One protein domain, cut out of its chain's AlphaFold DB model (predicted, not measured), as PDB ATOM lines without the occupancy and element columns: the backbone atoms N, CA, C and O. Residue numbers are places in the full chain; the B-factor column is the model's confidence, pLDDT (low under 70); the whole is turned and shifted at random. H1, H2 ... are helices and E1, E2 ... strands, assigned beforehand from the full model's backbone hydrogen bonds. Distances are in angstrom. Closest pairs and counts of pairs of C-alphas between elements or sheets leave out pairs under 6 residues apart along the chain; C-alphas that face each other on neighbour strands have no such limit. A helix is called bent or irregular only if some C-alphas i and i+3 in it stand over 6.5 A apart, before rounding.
ATOM      1  N   GLU A   9     101.091 132.113 128.517       92.38
ATOM      2  CA  GLU A   9     101.000 133.508 128.077       92.38
ATOM      3  C   GLU A   9     102.366 134.213 128.053       92.38
ATOM      4  O   GLU A   9     102.701 134.908 127.097       92.38
ATOM      5  N   VAL A  10     103.196 133.984 129.070       93.06
ATOM      6  CA  VAL A  10     104.539 134.567 129.169       93.06
ATOM      7  C   VAL A  10     105.484 133.904 128.164       93.06
ATOM      8  O   VAL A  10     106.300 134.593 127.558       93.06
ATOM      9  N   SER A  11     105.345 132.596 127.925       92.81
ATOM     10  CA  SER A  11     106.093 131.887 126.877       92.81
ATOM     11  C   SER A  11     105.806 132.458 125.483       92.81
ATOM     12  O   SER A  11     106.739 132.774 124.740       92.81
ATOM     13  N   THR A  12     104.531 132.706 125.162       95.06
ATOM     14  CA  THR A  12     104.124 133.353 123.906       95.06
ATOM     15  C   THR A  12     104.758 134.734 123.759       95.06
ATOM     16  O   THR A  12     105.304 135.053 122.706       95.06
ATOM     17  N   GLN A  13     104.775 135.535 124.826       95.38
ATOM     18  CA  GLN A  13     105.406 136.855 124.784       95.38
ATOM     19  C   GLN A  13     106.929 136.801 124.634       95.38
ATOM     20  O   GLN A  13     107.504 137.645 123.947       95.38
ATOM     21  N   ILE A  14     107.603 135.823 125.249       94.50
ATOM     22  CA  ILE A  14     109.042 135.594 125.033       94.50
ATOM     23  C   ILE A  14     109.295 135.273 123.561       94.50
ATOM     24  O   ILE A  14     110.257 135.762 122.961       94.50
ATOM     25  N   HIS A  15     108.430 134.472 122.943       93.56
ATOM     26  CA  HIS A  15     108.545 134.216 121.520       93.56
ATOM     27  C   HIS A  15     108.369 135.507 120.706       93.56
ATOM     28  O   HIS A  15     109.246 135.850 119.918       93.56
ATOM     29  N   GLU A  16     107.299 136.264 120.950       96.00
ATOM     30  CA  GLU A  16     106.954 137.474 120.197       96.00
ATOM     31  C   GLU A  16     108.006 138.590 120.314       96.00
ATOM     32  O   GLU A  16     108.439 139.152 119.305       96.00
ATOM     33  N   HIS A  17     108.461 138.891 121.532       95.38
ATOM     34  CA  HIS A  17     109.315 140.052 121.796       95.38
ATOM     35  C   HIS A  17     110.817 139.754 121.802       95.38
ATOM     36  O   HIS A  17     111.606 140.687 121.652       95.38
ATOM     37  N   TYR A  18     111.222 138.490 121.969       92.94
ATOM     38  CA  TYR A  18     112.630 138.124 122.146       92.94
ATOM     39  C   TYR A  18     113.133 137.098 121.121       92.94
ATOM     40  O   TYR A  18     114.211 137.278 120.551       92.94
ATOM     41  N   THR A  19     112.372 136.031 120.857       91.69
ATOM     42  CA  THR A  19     112.840 134.931 119.987       91.69
ATOM     43  C   THR A  19     112.564 135.198 118.509       91.69
ATOM     44  O   THR A  19     113.369 134.827 117.657       91.69
ATOM     45  N   SER A  20     111.441 135.849 118.204       94.69
ATOM     46  CA  SER A  20     110.999 136.114 116.838       94.69
ATOM     47  C   SER A  20     112.071 136.880 116.057       94.69
ATOM     48  O   SER A  20     112.573 137.900 116.552       94.69
ATOM     49  N   PRO A  21     112.409 136.451 114.825       93.12
ATOM     50  CA  PRO A  21     113.423 137.114 114.003       93.12
ATOM     51  C   PRO A  21     113.037 138.555 113.648       93.12
ATOM     52  O   PRO A  21     113.908 139.387 113.411       93.12
ATOM     53  N   ASN A  22     111.736 138.860 113.667       93.50
ATOM     54  CA  ASN A  22     111.186 140.183 113.381       93.50
ATOM     55  C   ASN A  22     110.975 141.031 114.644       93.50
ATOM     56  O   ASN A  22     110.405 142.119 114.564       93.50
ATOM     57  N   SER A  23     111.392 140.549 115.817       95.81
ATOM     58  CA  SER A  23     111.273 141.322 117.051       95.81
ATOM     59  C   SER A  23     112.150 142.578 117.005       95.81
ATOM     60  O   SER A  23     113.263 142.582 116.468       95.81
ATOM     61  N   ALA A  24     111.667 143.660 117.624       95.62
ATOM     62  CA  ALA A  24     112.433 144.900 117.752       95.62
ATOM     63  C   ALA A  24     113.783 144.667 118.455       95.62
ATOM     64  O   ALA A  24     114.786 145.290 118.104       95.62
ATOM     65  N   LEU A  25     113.828 143.711 119.390       94.56
ATOM     66  CA  LEU A  25     115.048 143.328 120.081       94.56
ATOM     67  C   LEU A  25     116.074 142.682 119.144       94.56
ATOM     68  O   LEU A  25     117.231 143.094 119.160       94.56
ATOM     69  N   LYS A  26     115.676 141.718 118.302       93.94
ATOM     70  CA  LYS A  26     116.588 141.113 117.315       93.94
ATOM     71  C   LYS A  26     117.104 142.143 116.309       93.94
ATOM     72  O   LYS A  26     118.278 142.100 115.951       93.94
ATOM     73  N   SER A  27     116.270 143.107 115.916       96.12
ATOM     74  CA  SER A  27     116.694 144.234 115.074       96.12
ATOM     75  C   SER A  27     117.752 145.108 115.763       96.12
ATOM     76  O   SER A  27     118.793 145.390 115.169       96.12
ATOM     77  N   SER A  28     117.540 145.479 117.033       95.31
ATOM     78  CA  SER A  28     118.513 146.256 117.818       95.31
ATOM     79  C   SER A  28     119.822 145.485 118.047       95.31
ATOM     80  O   SER A  28     120.904 146.022 117.819       95.31
ATOM     81  N   LEU A  29     119.747 144.187 118.362       91.62
ATOM     82  CA  LEU A  29     120.918 143.307 118.488       91.62
ATOM     83  C   LEU A  29     121.716 143.193 117.187       91.62
ATOM     84  O   LEU A  29     122.945 143.196 117.221       91.62
ATOM     85  N   LYS A  30     121.038 143.120 116.037       94.06
ATOM     86  CA  LYS A  30     121.700 143.100 114.728       94.06
ATOM     87  C   LYS A  30     122.436 144.411 114.457       94.06
ATOM     88  O   LYS A  30     123.570 144.377 113.994       94.06
ATOM     89  N   LYS A  31     121.822 145.558 114.772       94.31
ATOM     90  CA  LYS A  31     122.493 146.864 114.670       94.31
ATOM     91  C   LYS A  31     123.729 146.918 115.564       94.31
ATOM     92  O   LYS A  31     124.797 147.269 115.082       94.31
ATOM     93  N   PHE A  32     123.595 146.498 116.820       88.25
ATOM     94  CA  PHE A  32     124.712 146.444 117.760       88.25
ATOM     95  C   PHE A  32     125.845 145.540 117.254       88.25
ATOM     96  O   PHE A  32     126.996 145.962 117.226       88.25
ATOM     97  N   SER A  33     125.516 144.342 116.760       87.00
ATOM     98  CA  SER A  33     126.490 143.406 116.172       87.00
ATOM     99  C   SER A  33     127.242 144.027 114.989       87.00
ATOM    100  O   SER A  33     128.454 143.870 114.876       87.00
ATOM    101  N   ASN A  34     126.543 144.779 114.131       89.62
ATOM    102  CA  ASN A  34     127.158 145.461 112.992       89.62
ATOM    103  C   ASN A  34     128.135 146.564 113.424       89.62
ATOM    104  O   ASN A  34     129.185 146.702 112.807       89.62
ATOM    105  N   VAL A  35     127.792 147.338 114.460       85.75
ATOM    106  CA  VAL A  35     128.649 148.417 114.984       85.75
ATOM    107  C   VAL A  35     129.890 147.840 115.660       85.75
ATOM    108  O   VAL A  35     130.995 148.323 115.450       85.75
ATOM    109  N   VAL A  36     129.726 146.767 116.435       80.38
ATOM    110  CA  VAL A  36     130.840 146.103 117.129       80.38
ATOM    111  C   VAL A  36     131.724 145.300 116.162       80.38
ATOM    112  O   VAL A  36     132.916 145.132 116.418       80.38
ATOM    113  N   GLY A  37     131.163 144.821 115.047       80.44
ATOM    114  CA  GLY A  37     131.858 144.014 114.040       80.44
ATOM    115  C   GLY A  37     131.894 142.511 114.341       80.44
ATOM    116  O   GLY A  37     132.592 141.775 113.649       80.44
ATOM    117  N   TYR A  38     131.138 142.047 115.342       77.44
ATOM    118  CA  TYR A  38     131.078 140.644 115.765       77.44
ATOM    119  C   TYR A  38     129.629 140.203 116.011       77.44
ATOM    120  O   TYR A  38     128.806 141.022 116.437       77.44
ATOM    121  N   PRO A  39     129.292 138.922 115.770       76.56
ATOM    122  CA  PRO A  39     127.971 138.401 116.084       76.56
ATOM    123  C   PRO A  39     127.741 138.424 117.597       76.56
ATOM    124  O   PRO A  39     128.549 137.924 118.377       76.56
ATOM    125  N   PHE A  40     126.617 139.000 118.014       78.00
ATOM    126  CA  PHE A  40     126.265 139.111 119.421       78.00
ATOM    127  C   PHE A  40     124.980 138.351 119.731       78.00
ATOM    128  O   PHE A  40     123.936 138.593 119.119       78.00
ATOM    129  N   ASN A  41     125.029 137.488 120.747       76.94
ATOM    130  CA  ASN A  41     123.860 136.777 121.250       76.94
ATOM    131  C   ASN A  41     123.577 137.156 122.703       76.94
ATOM    132  O   ASN A  41     124.407 137.031 123.598       76.94
ATOM    133  N   LEU A  42     122.351 137.611 122.945       82.56
ATOM    134  CA  LEU A  42     121.867 137.892 124.288       82.56
ATOM    135  C   LEU A  42     121.193 136.641 124.842       82.56
ATOM    136  O   LEU A  42     120.218 136.192 124.246       82.56
ATOM    137  N   CYS A  43     121.643 136.131 125.989       77.19
ATOM    138  CA  CYS A  43     121.042 134.983 126.672       77.19
ATOM    139  C   CYS A  43     120.394 135.421 127.990       77.19
ATOM    140  O   CYS A  43     121.062 135.949 128.875       77.19
ATOM    141  N   ILE A  44     119.085 135.192 128.133       82.94
ATOM    142  CA  ILE A  44     118.324 135.556 129.337       82.94
ATOM    143  C   ILE A  44     117.684 134.308 129.936       82.94
ATOM    144  O   ILE A  44     116.915 133.618 129.267       82.94
ATOM    145  N   SER A  45     117.931 134.059 131.226       82.12
ATOM    146  CA  SER A  45     117.170 133.061 131.987       82.12
ATOM    147  C   SER A  45     115.791 133.617 132.351       82.12
ATOM    148  O   SER A  45     115.570 134.159 133.440       82.12
ATOM    149  N   TRP A  46     114.850 133.503 131.415       86.69
ATOM    150  CA  TRP A  46     113.466 133.937 131.602       86.69
ATOM    151  C   TRP A  46     112.764 133.314 132.817       86.69
ATOM    152  O   TRP A  46     112.094 134.072 133.519       86.69
ATOM    153  N   PRO A  47     112.918 132.009 133.140       84.62
ATOM    154  CA  PRO A  47     112.269 131.439 134.318       84.62
ATOM    155  C   PRO A  47     112.750 132.103 135.612       84.62
ATOM    156  O   PRO A  47     111.938 132.495 136.450       84.62
ATOM    157  N   SER A  48     114.064 132.302 135.754       78.19
ATOM    158  CA  SER A  48     114.654 132.956 136.926       78.19
ATOM    159  C   SER A  48     114.197 134.412 137.039       78.19
ATOM    160  O   SER A  48     113.836 134.867 138.124       78.19
ATOM    161  N   LEU A  49     114.173 135.138 135.918       82.75
ATOM    162  CA  LEU A  49     113.750 136.539 135.882       82.75
ATOM    163  C   LEU A  49     112.260 136.666 136.230       82.75
ATOM    164  O   LEU A  49     111.887 137.515 137.036       82.75
ATOM    165  N   TYR A  50     111.421 135.782 135.687       87.88
ATOM    166  CA  TYR A  50     109.985 135.755 135.952       87.88
ATOM    167  C   TYR A  50     109.676 135.447 137.421       87.88
ATOM    168  O   TYR A  50     108.933 136.195 138.046       87.88
ATOM    169  N   VAL A  51     110.284 134.412 138.011       83.56
ATOM    170  CA  VAL A  51     110.061 134.056 139.427       83.56
ATOM    171  C   VAL A  51     110.388 135.220 140.361       83.56
ATOM    172  O   VAL A  51     109.652 135.473 141.314       83.56
ATOM    173  N   VAL A  52     111.474 135.941 140.084       79.81
ATOM    174  CA  VAL A  52     111.933 137.028 140.953       79.81
ATOM    175  C   VAL A  52     111.084 138.287 140.793       79.81
ATOM    176  O   VAL A  52     110.832 138.973 141.781       79.81
ATOM    177  N   TYR A  53     110.645 138.604 139.574       83.38
ATOM    178  CA  TYR A  53     110.103 139.928 139.272       83.38
ATOM    179  C   TYR A  53     108.639 139.970 138.884       83.38
ATOM    180  O   TYR A  53     108.031 141.024 139.041       83.38
ATOM    181  N   ALA A  54     108.036 138.865 138.445       86.56
ATOM    182  CA  ALA A  54     106.612 138.836 138.123       86.56
ATOM    183  C   ALA A  54     105.710 139.402 139.241       86.56
ATOM    184  O   ALA A  54     104.761 140.105 138.897       86.56
ATOM    185  N   PRO A  55     105.992 139.201 140.550       88.38
ATOM    186  CA  PRO A  55     105.183 139.799 141.617       88.38
ATOM    187  C   PRO A  55     105.188 141.335 141.640       88.38
ATOM    188  O   PRO A  55     104.263 141.939 142.176       88.38
ATOM    189  N   SER A  56     106.215 141.981 141.078       86.69
ATOM    190  CA  SER A  56     106.331 143.444 141.018       86.69
ATOM    191  C   SER A  56     105.551 144.069 139.859       86.69
ATOM    192  O   SER A  56     105.426 145.292 139.803       86.69
ATOM    193  N   PHE A  57     105.028 143.257 138.936       86.38
ATOM    194  CA  PHE A  57     104.263 143.731 137.789       86.38
ATOM    195  C   PHE A  57     102.761 143.596 138.056       86.38
ATOM    196  O   PHE A  57     102.273 142.479 138.221       86.38
ATOM    197  N   PRO A  58     101.995 144.706 138.036       87.12
ATOM    198  CA  PRO A  58     100.538 144.653 138.181       87.12
ATOM    199  C   PRO A  58      99.866 143.809 137.092       87.12
ATOM    200  O   PRO A  58      98.855 143.157 137.338       87.12
ATOM    201  N   LEU A  59     100.441 143.821 135.885       88.94
ATOM    202  CA  LEU A  59      99.996 143.043 134.737       88.94
ATOM    203  C   LEU A  59     101.127 142.116 134.302       88.94
ATOM    204  O   LEU A  59     102.183 142.571 133.871       88.94
ATOM    205  N   LYS A  60     100.897 140.803 134.366       87.62
ATOM    206  CA  LYS A  60     101.879 139.804 133.909       87.62
ATOM    207  C   LYS A  60     102.215 139.967 132.428       87.62
ATOM    208  O   LYS A  60     103.345 139.719 132.025       87.62
ATOM    209  N   THR A  61     101.258 140.455 131.644       89.12
ATOM    210  CA  THR A  61     101.408 140.686 130.208       89.12
ATOM    211  C   THR A  61     102.305 141.864 129.853       89.12
ATOM    212  O   THR A  61     102.726 141.964 128.706       89.12
ATOM    213  N   SER A  62     102.609 142.765 130.790       91.88
ATOM    214  CA  SER A  62     103.543 143.866 130.533       91.88
ATOM    215  C   SER A  62     104.985 143.506 130.892       91.88
ATOM    216  O   SER A  62     105.897 144.260 130.552       91.88
ATOM    217  N   PHE A  63     105.219 142.353 131.529       92.25
ATOM    218  CA  PHE A  63     106.531 141.941 132.022       92.25
ATOM    219  C   PHE A  63     107.570 141.805 130.903       92.25
ATOM    220  O   PHE A  63     108.567 142.530 130.886       92.25
ATOM    221  N   ILE A  64     107.319 140.915 129.939       94.50
ATOM    222  CA  ILE A  64     108.253 140.643 128.840       94.50
ATOM    223  C   ILE A  64     108.447 141.869 127.931       94.50
ATOM    224  O   ILE A  64     109.606 142.182 127.631       94.50
ATOM    225  N   PRO A  65     107.396 142.623 127.534       94.31
ATOM    226  CA  PRO A  65     107.574 143.858 126.772       94.31
ATOM    227  C   PRO A  65     108.428 144.898 127.501       94.31
ATOM    228  O   PRO A  65     109.276 145.533 126.877       94.31
ATOM    229  N   THR A  66     108.249 145.060 128.816       91.12
ATOM    230  CA  THR A  66     109.024 146.030 129.612       91.12
ATOM    231  C   THR A  66     110.493 145.635 129.680       91.12
ATOM    232  O   THR A  66     111.367 146.466 129.434       91.12
ATOM    233  N   VAL A  67     110.773 144.356 129.954       90.31
ATOM    234  CA  VAL A  67     112.142 143.823 129.961       90.31
ATOM    235  C   VAL A  67     112.798 143.987 128.587       90.31
ATOM    236  O   VAL A  67     113.921 144.480 128.497       90.31
ATOM    237  N   SER A  68     112.087 143.648 127.511       93.12
ATOM    238  CA  SER A  68     112.599 143.757 126.138       93.12
ATOM    239  C   SER A  68     112.851 145.212 125.736       93.12
ATOM    240  O   SER A  68     113.899 145.521 125.180       93.12
ATOM    241  N   SER A  69     111.931 146.123 126.069       91.38
ATOM    242  CA  SER A  69     112.068 147.566 125.824       91.38
ATOM    243  C   SER A  69     113.275 148.157 126.551       91.38
ATOM    244  O   SER A  69     114.029 148.934 125.970       91.38
ATOM    245  N   PHE A  70     113.511 147.744 127.799       86.69
ATOM    246  CA  PHE A  70     114.705 148.142 128.538       86.69
ATOM    247  C   PHE A  70     115.989 147.707 127.828       86.69
ATOM    248  O   PHE A  70     116.879 148.526 127.623       86.69
ATOM    249  N   ILE A  71     116.070 146.438 127.421       88.50
ATOM    250  CA  ILE A  71     117.248 145.906 126.729       88.50
ATOM    251  C   ILE A  71     117.465 146.627 125.396       88.50
ATOM    252  O   ILE A  71     118.598 146.953 125.065       88.50
ATOM    253  N   ILE A  72     116.398 146.912 124.645       92.31
ATOM    254  CA  ILE A  72     116.486 147.676 123.393       92.31
ATOM    255  C   ILE A  72     117.089 149.056 123.653       92.31
ATOM    256  O   ILE A  72     118.082 149.394 123.019       92.31
ATOM    257  N   LYS A  73     116.552 149.816 124.618       86.38
ATOM    258  CA  LYS A  73     117.078 151.144 124.979       86.38
ATOM    259  C   LYS A  73     118.536 151.074 125.430       86.38
ATOM    260  O   LYS A  73     119.334 151.941 125.100       86.38
ATOM    261  N   MET A  74     118.880 150.037 126.188       83.88
ATOM    262  CA  MET A  74     120.242 149.787 126.645       83.88
ATOM    263  C   MET A  74     121.194 149.554 125.465       83.88
ATOM    264  O   MET A  74     122.253 150.170 125.418       83.88
ATOM    265  N   LEU A  75     120.808 148.709 124.503       87.88
ATOM    266  CA  LEU A  75     121.579 148.465 123.280       87.88
ATOM    267  C   LEU A  75     121.705 149.735 122.434       87.88
ATOM    268  O   LEU A  75     122.795 150.040 121.977       87.88
ATOM    269  N   GLU A  76     120.628 150.501 122.270       89.25
ATOM    270  CA  GLU A  76     120.645 151.767 121.525       89.25
ATOM    271  C   GLU A  76     121.601 152.787 122.152       89.25
ATOM    272  O   GLU A  76     122.398 153.388 121.440       89.25
ATOM    273  N   SER A  77     121.603 152.929 123.480       81.94
ATOM    274  CA  SER A  77     122.565 153.801 124.165       81.94
ATOM    275  C   SER A  77     124.004 153.297 124.087       81.94
ATOM    276  O   SER A  77     124.929 154.104 124.097       81.94
ATOM    277  N   LEU A  78     124.214 151.978 124.026       79.56
ATOM    278  CA  LEU A  78     125.544 151.420 123.782       79.56
ATOM    279  C   LEU A  78     126.009 151.699 122.350       79.56
ATOM    280  O   LEU A  78     127.175 152.023 122.170       79.56
ATOM    281  N   ILE A  79     125.116 151.608 121.360       86.19
ATOM    282  CA  ILE A  79     125.403 151.973 119.964       86.19
ATOM    283  C   ILE A  79     125.780 153.454 119.868       86.19
ATOM    284  O   ILE A  79     126.828 153.766 119.327       86.19
ATOM    285  N   GLU A  80     124.979 154.350 120.446       84.06
ATOM    286  CA  GLU A  80     125.263 155.794 120.444       84.06
ATOM    287  C   GLU A  80     126.625 156.089 121.090       84.06
ATOM    288  O   GLU A  80     127.440 156.817 120.536       84.06
ATOM    289  N   TYR A  81     126.917 155.446 122.226       76.75
ATOM    290  CA  TYR A  81     128.215 155.574 122.886       76.75
ATOM    291  C   TYR A  81     129.379 155.037 122.039       76.75
ATOM    292  O   TYR A  81     130.476 155.586 122.092       76.75
ATOM    293  N   LEU A  82     129.158 153.959 121.282       76.25
ATOM    294  CA  LEU A  82     130.153 153.381 120.379       76.25
ATOM    295  C   LEU A  82     130.459 154.299 119.199       76.25
ATOM    296  O   LEU A  82     131.623 154.461 118.854       76.25
ATOM    297  N   GLU A  83     129.421 154.883 118.611       80.88
ATOM    298  CA  GLU A  83     129.521 155.762 117.446       80.88
ATOM    299  C   GLU A  83     130.092 157.146 117.804       80.88
ATOM    300  O   GLU A  83     130.746 157.763 116.973       80.88
ATOM    301  N   GLU A  84     129.892 157.645 119.033       76.62
ATOM    302  CA  GLU A  84     130.448 158.935 119.479       76.62
ATOM    303  C   GLU A  84     131.944 158.878 119.863       76.62
ATOM    304  O   GLU A  84     132.588 159.920 119.975       76.62
ATOM    305  N   ALA A  85     132.518 157.697 120.112       64.25
ATOM    306  CA  ALA A  85     133.802 157.563 120.813       64.25
ATOM    307  C   ALA A  85     135.077 157.709 119.945       64.25
ATOM    308  O   ALA A  85     136.135 157.199 120.323       64.25
ATOM    309  N   ASP A  86     135.005 158.445 118.835       56.44
ATOM    310  CA  ASP A  86     136.068 158.596 117.824       56.44
ATOM    311  C   ASP A  86     137.367 159.298 118.304       56.44
ATOM    312  O   ASP A  86     138.359 159.290 117.577       56.44
ATOM    313  N   GLU A  87     137.430 159.886 119.511       58.28
ATOM    314  CA  GLU A  87     138.584 160.722 119.927       58.28
ATOM    315  C   GLU A  87     139.501 160.149 121.038       58.28
ATOM    316  O   GLU A  87     140.660 160.555 121.121       58.28
ATOM    317  N   GLU A  88     139.061 159.199 121.878       55.97
ATOM    318  CA  GLU A  88     139.835 158.722 123.058       55.97
ATOM    319  C   GLU A  88     139.991 157.191 123.148       55.97
ATOM    320  O   GLU A  88     140.144 156.620 124.231       55.97
ATOM    321  N   GLY A  89     139.975 156.507 122.005       59.50
ATOM    322  CA  GLY A  89     140.026 155.047 121.952       59.50
ATOM    323  C   GLY A  89     138.723 154.454 122.471       59.50
ATOM    324  O   GLY A  89     138.578 154.107 123.652       59.50
ATOM    325  N   GLY A  90     137.735 154.420 121.577       66.25
ATOM    326  CA  GLY A  90     136.363 154.049 121.888       66.25
ATOM    327  C   GLY A  90     136.207 152.648 122.472       66.25
ATOM    328  O   GLY A  90     137.143 151.849 122.536       66.25
ATOM    329  N   PHE A  91     134.986 152.328 122.912       66.75
ATOM    330  CA  PHE A  91     134.669 151.020 123.502       66.75
ATOM    331  C   PHE A  91     135.172 149.859 122.642       66.75
ATOM    332  O   PHE A  91     135.619 148.865 123.200       66.75
ATOM    333  N   GLN A  92     135.127 149.980 121.310       67.88
ATOM    334  CA  GLN A  92     135.602 148.937 120.403       67.88
ATOM    335  C   GLN A  92     137.097 148.648 120.587       67.88
ATOM    336  O   GLN A  92     137.470 147.487 120.732       67.88
ATOM    337  N   GLU A  93     137.949 149.674 120.663       72.56
ATOM    338  CA  GLU A  93     139.383 149.495 120.917       72.56
ATOM    339  C   GLU A  93     139.641 148.953 122.322       72.56
ATOM    340  O   GLU A  93     140.480 148.073 122.503       72.56
ATOM    341  N   GLN A  94     138.888 149.421 123.323       72.94
ATOM    342  CA  GLN A  94     138.994 148.891 124.683       72.94
ATOM    343  C   GLN A  94     138.593 147.414 124.737       72.94
ATOM    344  O   GLN A  94     139.291 146.621 125.363       72.94
ATOM    345  N   TRP A  95     137.507 147.035 124.061       70.25
ATOM    346  CA  TRP A  95     137.023 145.661 123.963       70.25
ATOM    347  C   TRP A  95     138.027 144.758 123.254       70.25
ATOM    348  O   TRP A  95     138.432 143.749 123.825       70.25
ATOM    349  N   LEU A  96     138.489 145.154 122.064       72.31
ATOM    350  CA  LEU A  96     139.502 144.412 121.313       72.31
ATOM    351  C   LEU A  96     140.770 144.232 122.141       72.31
ATOM    352  O   LEU A  96     141.261 143.117 122.269       72.31
ATOM    353  N   ARG A  97     141.234 145.293 122.806       77.38
ATOM    354  CA  ARG A  97     142.393 145.226 123.692       77.38
ATOM    355  C   ARG A  97     142.186 144.258 124.857       77.38
ATOM    356  O   ARG A  97     143.129 143.588 125.255       77.38
ATOM    357  N   ILE A  98     140.981 144.161 125.415       72.19
ATOM    358  CA  ILE A  98     140.671 143.188 126.474       72.19
ATOM    359  C   ILE A  98     140.697 141.763 125.922       72.19
ATOM    360  O   ILE A  98     141.280 140.891 126.564       72.19
ATOM    361  N   CYS A  99     140.095 141.527 124.755       69.25
ATOM    362  CA  CYS A  99     140.130 140.227 124.086       69.25
ATOM    363  C   CYS A  99     141.572 139.812 123.740       69.25
ATOM    364  O   CYS A  99     141.939 138.655 123.934       69.25
ATOM    365  N   GLU A 100     142.412 140.757 123.304       75.25
ATOM    366  CA  GLU A 100     143.838 140.544 123.025       75.25
ATOM    367  C   GLU A 100     144.664 140.297 124.297       75.25
ATOM    368  O   GLU A 100     145.457 139.357 124.350       75.25
ATOM    369  N   GLU A 101     144.488 141.119 125.340       76.06
ATOM    370  CA  GLU A 101     145.197 140.977 126.620       76.06
ATOM    371  C   GLU A 101     144.777 139.693 127.357       76.06
ATOM    372  O   GLU A 101     145.556 139.128 128.137       76.06
ATOM    373  N   HIS A 102     143.548 139.224 127.131       69.88
ATOM    374  CA  HIS A 102     142.943 138.119 127.860       69.88
ATOM    375  C   HIS A 102     142.143 137.181 126.936       69.88
ATOM    376  O   HIS A 102     140.918 137.112 127.041       69.88
ATOM    377  N   PRO A 103     142.817 136.360 126.106       62.91
ATOM    378  CA  PRO A 103     142.166 135.465 125.140       62.91
ATOM    379  C   PRO A 103     141.315 134.356 125.782       62.91
ATOM    380  O   PRO A 103     140.594 133.647 125.095       62.91
ATOM    381  N   SER A 104     141.388 134.179 127.105       58.66
ATOM    382  CA  SER A 104     140.511 133.279 127.862       58.66
ATOM    383  C   SER A 104     139.174 133.915 128.267       58.66
ATOM    384  O   SER A 104     138.359 133.260 128.914       58.66
ATOM    385  N   VAL A 105     138.959 135.202 127.983       61.47
ATOM    386  CA  VAL A 105     137.737 135.928 128.350       61.47
ATOM    387  C   VAL A 105     136.720 135.773 127.228       61.47
ATOM    388  O   VAL A 105     136.538 136.662 126.411       61.47
ATOM    389  N   TYR A 106     136.037 134.631 127.225       58.75
ATOM    390  CA  TYR A 106     134.920 134.349 126.309       58.75
ATOM    391  C   TYR A 106     133.581 134.924 126.807       58.75
ATOM    392  O   TYR A 106     132.545 134.823 126.152       58.75
ATOM    393  N   GLN A 107     133.568 135.470 128.028       58.66
ATOM    394  CA  GLN A 107     132.368 135.983 128.685       58.66
ATOM    395  C   GLN A 107     132.710 137.247 129.467       58.66
ATOM    396  O   GLN A 107     133.580 137.235 130.342       58.66
ATOM    397  N   ALA A 108     131.988 138.327 129.185       63.66
ATOM    398  CA  ALA A 108     132.027 139.539 129.986       63.66
ATOM    399  C   ALA A 108     130.654 139.746 130.625       63.66
ATOM    400  O   ALA A 108     129.622 139.767 129.954       63.66
ATOM    401  N   GLY A 109     130.630 139.906 131.946       65.44
ATOM    402  CA  GLY A 109     129.416 140.353 132.618       65.44
ATOM    403  C   GLY A 109     129.178 141.831 132.313       65.44
ATOM    404  O   GLY A 109     130.119 142.609 132.205       65.44
ATOM    405  N   MET A 110     127.932 142.260 132.217       74.50
ATOM    406  CA  MET A 110     127.553 143.664 132.203       74.50
ATOM    407  C   MET A 110     126.762 143.973 133.469       74.50
ATOM    408  O   MET A 110     125.667 143.467 133.686       74.50
ATOM    409  N   LEU A 111     127.326 144.806 134.333       73.88
ATOM    410  CA  LEU A 111     126.691 145.295 135.544       73.88
ATOM    411  C   LEU A 111     125.997 146.625 135.248       73.88
ATOM    412  O   LEU A 111     126.651 147.610 134.907       73.88
ATOM    413  N   VAL A 112     124.686 146.673 135.454       75.00
ATOM    414  CA  VAL A 112     123.907 147.906 135.304       75.00
ATOM    415  C   VAL A 112     123.793 148.616 136.657       75.00
ATOM    416  O   VAL A 112     123.465 147.996 137.675       75.00
ATOM    417  N   ARG A 113     124.071 149.927 136.706       78.62
ATOM    418  CA  ARG A 113     123.981 150.720 137.947       78.62
ATOM    419  C   ARG A 113     123.302 152.066 137.744       78.62
ATOM    420  O   ARG A 113     123.489 152.723 136.724       78.62
ATOM    421  N   ALA A 114     122.591 152.523 138.774       74.62
ATOM    422  CA  ALA A 114     122.091 153.893 138.856       74.62
ATOM    423  C   ALA A 114     123.172 154.818 139.385       74.62
ATOM    424  O   ALA A 114     123.607 154.700 140.534       74.62
ATOM    425  N   ARG A 115     123.557 155.810 138.585       79.69
ATOM    426  CA  ARG A 115     124.379 156.919 139.070       79.69
ATOM    427  C   ARG A 115     123.777 158.260 138.682       79.69
ATOM    428  O   ARG A 115     122.953 158.376 137.780       79.69
ATOM    429  N   ASN A 116     124.204 159.300 139.392       80.81
ATOM    430  CA  ASN A 116     123.957 160.684 138.994       80.81
ATOM    431  C   ASN A 116     124.878 161.038 137.818       80.81
ATOM    432  O   ASN A 116     125.789 161.851 137.951       80.81
ATOM    433  N   VAL A 117     124.682 160.361 136.690       78.25
ATOM    434  CA  VAL A 117     125.342 160.663 135.422       78.25
ATOM    435  C   VAL A 117     124.353 161.421 134.541       78.25
ATOM    436  O   VAL A 117     123.164 161.117 134.546       78.25
ATOM    437  N   GLY A 118     124.822 162.454 133.837       79.31
ATOM    438  CA  GLY A 118     123.970 163.237 132.931       79.31
ATOM    439  C   GLY A 118     123.605 162.485 131.647       79.31
ATOM    440  O   GLY A 118     122.581 162.771 131.040       79.31
ATOM    441  N   ARG A 119     124.433 161.509 131.264       75.06
ATOM    442  CA  ARG A 119     124.266 160.612 130.117       75.06
ATOM    443  C   ARG A 119     124.702 159.197 130.510       75.06
ATOM    444  O   ARG A 119     125.467 159.080 131.475       75.06
ATOM    445  N   PRO A 120     124.233 158.152 129.810       75.06
ATOM    446  CA  PRO A 120     124.730 156.795 130.000       75.06
ATOM    447  C   PRO A 120     126.256 156.763 129.879       75.06
ATOM    448  O   PRO A 120     126.826 157.431 129.020       75.06
ATOM    449  N   LYS A 121     126.925 156.022 130.760       77.69
ATOM    450  CA  LYS A 121     128.370 155.795 130.679       77.69
ATOM    451  C   LYS A 121     128.634 154.306 130.721       77.69
ATOM    452  O   LYS A 121     128.307 153.661 131.714       77.69
ATOM    453  N   CYS A 122     129.241 153.783 129.668       76.56
ATOM    454  CA  CYS A 122     129.750 152.424 129.652       76.56
ATOM    455  C   CYS A 122     131.256 152.472 129.874       76.56
ATOM    456  O   CYS A 122     131.950 153.254 129.231       76.56
ATOM    457  N   TYR A 123     131.768 151.679 130.803       75.81
ATOM    458  CA  TYR A 123     133.206 151.557 130.977       75.81
ATOM    459  C   TYR A 123     133.575 150.191 131.525       75.81
ATOM    460  O   TYR A 123     132.795 149.535 132.223       75.81
ATOM    461  N   PHE A 124     134.791 149.766 131.223       73.25
ATOM    462  CA  PHE A 124     135.281 148.482 131.671       73.25
ATOM    463  C   PHE A 124     135.855 148.572 133.084       73.25
ATOM    464  O   PHE A 124     136.676 149.439 133.392       73.25
ATOM    465  N   ALA A 125     135.446 147.659 133.959       78.56
ATOM    466  CA  ALA A 125     136.011 147.537 135.290       78.56
ATOM    467  C   ALA A 125     136.847 146.264 135.387       78.56
ATOM    468  O   ALA A 125     136.329 145.147 135.302       78.56
ATOM    469  N   ARG A 126     138.153 146.439 135.632       69.81
ATOM    470  CA  ARG A 126     139.013 145.308 135.972       69.81
ATOM    471  C   ARG A 126     138.567 144.698 137.307       69.81
ATOM    472  O   ARG A 126     138.355 145.436 138.278       69.81
ATOM    473  N   PRO A 127     138.448 143.366 137.378       65.81
ATOM    474  CA  PRO A 127     138.079 142.678 138.601       65.81
ATOM    475  C   PRO A 127     139.112 142.916 139.708       65.81
ATOM    476  O   PRO A 127     140.323 142.879 139.478       65.81
ATOM    477  N   ARG A 128     138.646 143.121 140.945       52.69
ATOM    478  CA  ARG A 128     139.507 143.049 142.136       52.69
ATOM    479  C   ARG A 128     139.622 141.579 142.533       52.69
ATOM    480  O   ARG A 128     138.788 141.128 143.300       52.69
ATOM    481  N   GLN A 129     140.619 140.875 141.980       44.97
ATOM    482  CA  GLN A 129     140.975 139.462 142.234       44.97
ATOM    483  C   GLN A 129     139.829 138.441 142.037       44.97
ATOM    484  O   GLN A 129     138.774 138.525 142.654       44.97
ATOM    485  N   ASN A 130     140.041 137.428 141.189       49.81
ATOM    486  CA  ASN A 130     139.119 136.298 140.965       49.81
ATOM    487  C   ASN A 130     137.666 136.634 140.547       49.81
ATOM    488  O   ASN A 130     136.805 135.758 140.608       49.81
ATOM    489  N   SER A 131     137.361 137.857 140.103       59.16
ATOM    490  CA  SER A 131     136.049 138.179 139.514       59.16
ATOM    491  C   SER A 131     136.092 138.131 137.987       59.16
ATOM    492  O   SER A 131     137.127 138.392 137.379       59.16
ATOM    493  N   VAL A 132     134.958 137.799 137.368       62.88
ATOM    494  CA  VAL A 132     134.785 137.904 135.914       62.88
ATOM    495  C   VAL A 132     134.914 139.369 135.507       62.88
ATOM    496  O   VAL A 132     134.453 140.260 136.230       62.88
ATOM    497  N   TYR A 133     135.562 139.613 134.371       67.75
ATOM    498  CA  TYR A 133     135.628 140.926 133.747       67.75
ATOM    499  C   TYR A 133     134.225 141.490 133.531       67.75
ATOM    500  O   TYR A 133     133.324 140.782 133.076       67.75
ATOM    501  N   ARG A 134     134.031 142.760 133.904       76.31
ATOM    502  CA  ARG A 134     132.714 143.386 133.852       76.31
ATOM    503  C   ARG A 134     132.726 144.713 133.128       76.31
ATOM    504  O   ARG A 134     133.455 145.632 133.500       76.31
ATOM    505  N   TRP A 135     131.821 144.836 132.174       72.88
ATOM    506  CA  TRP A 135     131.325 146.124 131.728       72.88
ATOM    507  C   TRP A 135     130.432 146.708 132.803       72.88
ATOM    508  O   TRP A 135     129.616 146.008 133.397       72.88
ATOM    509  N   ILE A 136     130.598 147.990 133.080       77.75
ATOM    510  CA  ILE A 136     129.688 148.717 133.942       77.75
ATOM    511  C   ILE A 136     128.965 149.743 133.094       77.75
ATOM    512  O   ILE A 136     129.589 150.645 132.538       77.75
ATOM    513  N   LEU A 137     127.646 149.604 133.041       79.81
ATOM    514  CA  LEU A 137     126.765 150.562 132.410       79.81
ATOM    515  C   LEU A 137     126.087 151.404 133.495       79.81
ATOM    516  O   LEU A 137     125.145 150.970 134.164       79.81
ATOM    517  N   ASP A 138     126.606 152.614 133.687       79.69
ATOM    518  CA  ASP A 138     126.017 153.617 134.561       79.69
ATOM    519  C   ASP A 138     124.918 154.363 133.796       79.69
ATOM    520  O   ASP A 138     125.165 155.076 132.825       79.69
ATOM    521  N   LEU A 139     123.690 154.208 134.266       78.31
ATOM    522  CA  LEU A 139     122.480 154.810 133.725       78.31
ATOM    523  C   LEU A 139     122.074 156.026 134.610       78.31
ATOM    524  O   LEU A 139     122.233 155.949 135.840       78.31
ATOM    525  N   PRO A 140     121.525 157.140 134.067       79.12
ATOM    526  CA  PRO A 140     121.022 158.248 134.886       79.12
ATOM    527  C   PRO A 140     119.884 157.822 135.828       79.12
ATOM    528  O   PRO A 140     118.979 157.101 135.422       79.12
ATOM    529  N   ARG A 141     119.842 158.348 137.064       73.06
ATOM    530  CA  ARG A 141     118.774 158.050 138.057       73.06
ATOM    531  C   ARG A 141     117.336 158.389 137.621       73.06
ATOM    532  O   ARG A 141     116.387 157.988 138.290       73.06
ATOM    533  N   GLY A 142     117.163 159.162 136.549       72.00
ATOM    534  CA  GLY A 142     115.857 159.491 135.967       72.00
ATOM    535  C   GLY A 142     115.433 158.573 134.820       72.00
ATOM    536  O   GLY A 142     114.331 158.735 134.297       72.00
ATOM    537  N   TRP A 143     116.294 157.642 134.411       67.38
ATOM    538  CA  TRP A 143     116.001 156.723 133.325       67.38
ATOM    539  C   TRP A 143     114.953 155.712 133.806       67.38
ATOM    540  O   TRP A 143     115.131 155.105 134.855       67.38
ATOM    541  N   ASP A 144     113.825 155.634 133.096       66.88
ATOM    542  CA  ASP A 144     112.726 154.664 133.248       66.88
ATOM    543  C   ASP A 144     112.661 153.936 134.614       66.88
ATOM    544  O   ASP A 144     113.166 152.825 134.778       66.88
ATOM    545  N   LYS A 145     112.046 154.583 135.616       69.69
ATOM    546  CA  LYS A 145     112.065 154.146 137.028       69.69
ATOM    547  C   LYS A 145     111.631 152.689 137.245       69.69
ATOM    548  O   LYS A 145     112.125 152.050 138.170       69.69
ATOM    549  N   GLN A 146     110.703 152.181 136.430       64.44
ATOM    550  CA  GLN A 146     110.219 150.801 136.536       64.44
ATOM    551  C   GLN A 146     111.237 149.807 135.991       64.44
ATOM    552  O   GLN A 146     111.529 148.810 136.647       64.44
ATOM    553  N   ALA A 147     111.813 150.100 134.827       61.78
ATOM    554  CA  ALA A 147     112.872 149.277 134.273       61.78
ATOM    555  C   ALA A 147     114.110 149.288 135.181       61.78
ATOM    556  O   ALA A 147     114.738 148.262 135.398       61.78
ATOM    557  N   PHE A 148     114.414 150.428 135.795       64.88
ATOM    558  CA  PHE A 148     115.586 150.588 136.643       64.88
ATOM    559  C   PHE A 148     115.583 149.692 137.886       64.88
ATOM    560  O   PHE A 148     116.583 149.038 138.188       64.88
ATOM    561  N   ALA A 149     114.445 149.623 138.581       65.88
ATOM    562  CA  ALA A 149     114.289 148.789 139.771       65.88
ATOM    563  C   ALA A 149     114.545 147.295 139.491       65.88
ATOM    564  O   ALA A 149     114.879 146.542 140.403       65.88
ATOM    565  N   LEU A 150     114.421 146.864 138.230       63.03
ATOM    566  CA  LEU A 150     114.679 145.487 137.809       63.03
ATOM    567  C   LEU A 150     116.165 145.181 137.629       63.03
ATOM    568  O   LEU A 150     116.547 144.012 137.659       63.03
ATOM    569  N   TRP A 151     117.012 146.188 137.430       65.44
ATOM    570  CA  TRP A 151     118.388 145.967 136.973       65.44
ATOM    571  C   TRP A 151     119.456 146.586 137.869       65.44
ATOM    572  O   TRP A 151     120.625 146.225 137.741       65.44
ATOM    573  N   GLU A 152     119.087 147.464 138.805       67.00
ATOM    574  CA  GLU A 152     120.049 148.073 139.722       67.00
ATOM    575  C   GLU A 152     120.822 147.013 140.524       67.00
ATOM    576  O   GLU A 152     120.258 146.240 141.300       67.00
ATOM    577  N   GLY A 153     122.145 146.983 140.326       56.84
ATOM    578  CA  GLY A 153     123.049 146.095 141.056       56.84
ATOM    579  C   GLY A 153     123.087 144.656 140.540       56.84
ATOM    580  O   GLY A 153     123.653 143.800 141.221       56.84
ATOM    581  N   ARG A 154     122.513 144.373 139.362       62.75
ATOM    582  CA  ARG A 154     122.496 143.025 138.776       62.75
ATOM    583  C   ARG A 154     123.398 142.889 137.557       62.75
ATOM    584  O   ARG A 154     123.581 143.823 136.779       62.75
ATOM    585  N   GLU A 155     123.953 141.692 137.416       58.41
ATOM    586  CA  GLU A 155     124.802 141.301 136.294       58.41
ATOM    587  C   GLU A 155     123.958 140.665 135.188       58.41
ATOM    588  O   GLU A 155     123.254 139.680 135.406       58.41
ATOM    589  N   ILE A 156     124.049 141.248 133.999       62.88
ATOM    590  CA  ILE A 156     123.583 140.694 132.735       62.88
ATOM    591  C   ILE A 156     124.777 139.993 132.111       62.88
ATOM    592  O   ILE A 156     125.795 140.623 131.851       62.88
ATOM    593  N   TRP A 157     124.677 138.693 131.874       55.38
ATOM    594  CA  TRP A 157     125.751 137.967 131.208       55.38
ATOM    595  C   TRP A 157     125.625 138.154 129.706       55.38
ATOM    596  O   TRP A 157     124.579 137.885 129.116       55.38
ATOM    597  N   VAL A 158     126.699 138.650 129.108       54.75
ATOM    598  CA  VAL A 158     126.845 138.771 127.668       54.75
ATOM    599  C   VAL A 158     127.790 137.659 127.235       54.75
ATOM    600  O   VAL A 158     128.938 137.604 127.679       54.75
ATOM    601  N   LEU A 159     127.272 136.732 126.432       45.44
ATOM    602  CA  LEU A 159     128.026 135.591 125.927       45.44
ATOM    603  C   LEU A 159     128.478 135.889 124.500       45.44
ATOM    604  O   LEU A 159     127.679 136.341 123.678       45.44
ATOM    605  N   GLU A 160     129.743 135.604 124.207       42.53
ATOM    606  CA  GLU A 160     130.162 135.395 122.827       42.53
ATOM    607  C   GLU A 160     129.398 134.178 122.284       42.53
ATOM    608  O   GLU A 160     129.235 133.167 122.976       42.53
ATOM    609  N   SER A 161     128.844 134.296 121.077       37.81
ATOM    610  CA  SER A 161     128.237 133.146 120.414       37.81
ATOM    611  C   SER A 161     129.317 132.112 120.124       37.81
ATOM    612  O   SER A 161     130.383 132.486 119.635       37.81
TER     613      SER A 161
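What this domain is: This is residues 9 to 161 of the 381 residues of an uncharacterized protein of Terfezia boudieri ATCC MYA-4762 (UniProt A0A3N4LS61). One long helix, H4, runs through the middle, with H1 and H2 one after the other along one side of it and a strongly twisted sheet of five strands on another side of its later half. H3 and H6 lie by the earlier half of H4, H6 over the sheet's E2, while H5 makes a corner with the far end of H4, and the E1 edge of the sheet reaches round to H2. The printed part has 153 residues with six named helices and five named strands, in the order H1 H2 E1 H3 H4 H5 E2 E3 E4 H6 E5. The sheet's order is E1 E5 E2 E4 E3, mixed, and the class is mixed, helices and strands. The whole is compact, with a radius of gyration of the C-alphas of 15.8 A and spans of 44 by 34 by 32 A.

How they stand to each other: Start with H1, residues 9 to 19, and H2, residues 24 to 36, which touch only at the corner, the closest C-alphas being those of Tyr 18 and Leu 25, 6.1 A apart. Next come E1, residues 40 to 42, and H3, residues 46 to 56, then H4, residues 60 to 84, the hub. H1 touches residues 60 to 68 of H4, at a shallow tilt of 17 degrees, the same way; look at the C-alphas of Gln 13 and Ile 64, the closest, 6.2 A apart. H2 touches H4 at a shallow tilt of 21 degrees, the same way, with the C-alphas of Leu 25 and Ile 72 closest at 5.7 A. H3 is close to H4 but not clearly touching, the closest C-alphas being those of Ala 54 and Lys 60, 6.4 A apart. H5, residues 91 to 101, and H4 touch only at the corner, and only just, with 3 pairs of C-alphas within 8 A; Leu 82 and Phe 91 are closest at 6.0 A. In the sheet, find E2, residues 107 to 115, parallel to E4, residues 134 to 140, with N 111 and O 135 within hydrogen-bond range at 2.8 A. E4 and E3, residues 121 to 125, are an antiparallel hairpin; N 123 and O 136 are 3.0 A apart. E5, residues 155 to 160, is antiparallel to E2, with N 110 and O 156 at 2.7 A, and meets E1 only at a point. H2 and H4 only graze the sheet, with residues 25 to 34 and 71 to 82. H5 is on the sheet at a height of 9.0 A, only just over E3, with 3 of its C-alphas falling on it. H6, residues 145 to 151, is on the sheet over E2 at a height of 9.5 A, and only just touches H4, with 3 pairs of C-alphas within 8 A; Phe 70 and Ala 147 are closest at 6.1 A. Each O i to N i+4 pair is within hydrogen-bond range in H1, H2 and H5, against 5 of 7 in H3, 19 of 21 in H4 and 1 of 3 in H6, where 2 of 4 O i to N i+3 pairs are.

Where its parts are: Find C-alpha 9 at (101.000, 133.508, 128.077), where H1 begins; it is 14.4 A long, and H2 is 18.5 A. H4 starts at C-alpha 60, (101.879, 139.804, 133.909), and runs 37.3 A to C-alpha 84 at (130.448, 158.935, 119.479). H3 is irregular, with C-alphas 52 and 55 7.3 A apart, and H4 only just, with C-alphas 61 and 64 7.0 A apart. E2 is 24.7 A long and E4 18.9 A. E5 ends at C-alpha 160, (130.162, 135.395, 122.827).

The domain as a whole: The C-alphas farthest apart are those of Glu 9 and Glu 87, 47.1 A. The printed part has no cut and no long link. The model's mean pLDDT over the printed part is 77.4; look for values under 70 at residues 85 to 92, 99, 102 to 109, 126 to 133 and 143 to 161.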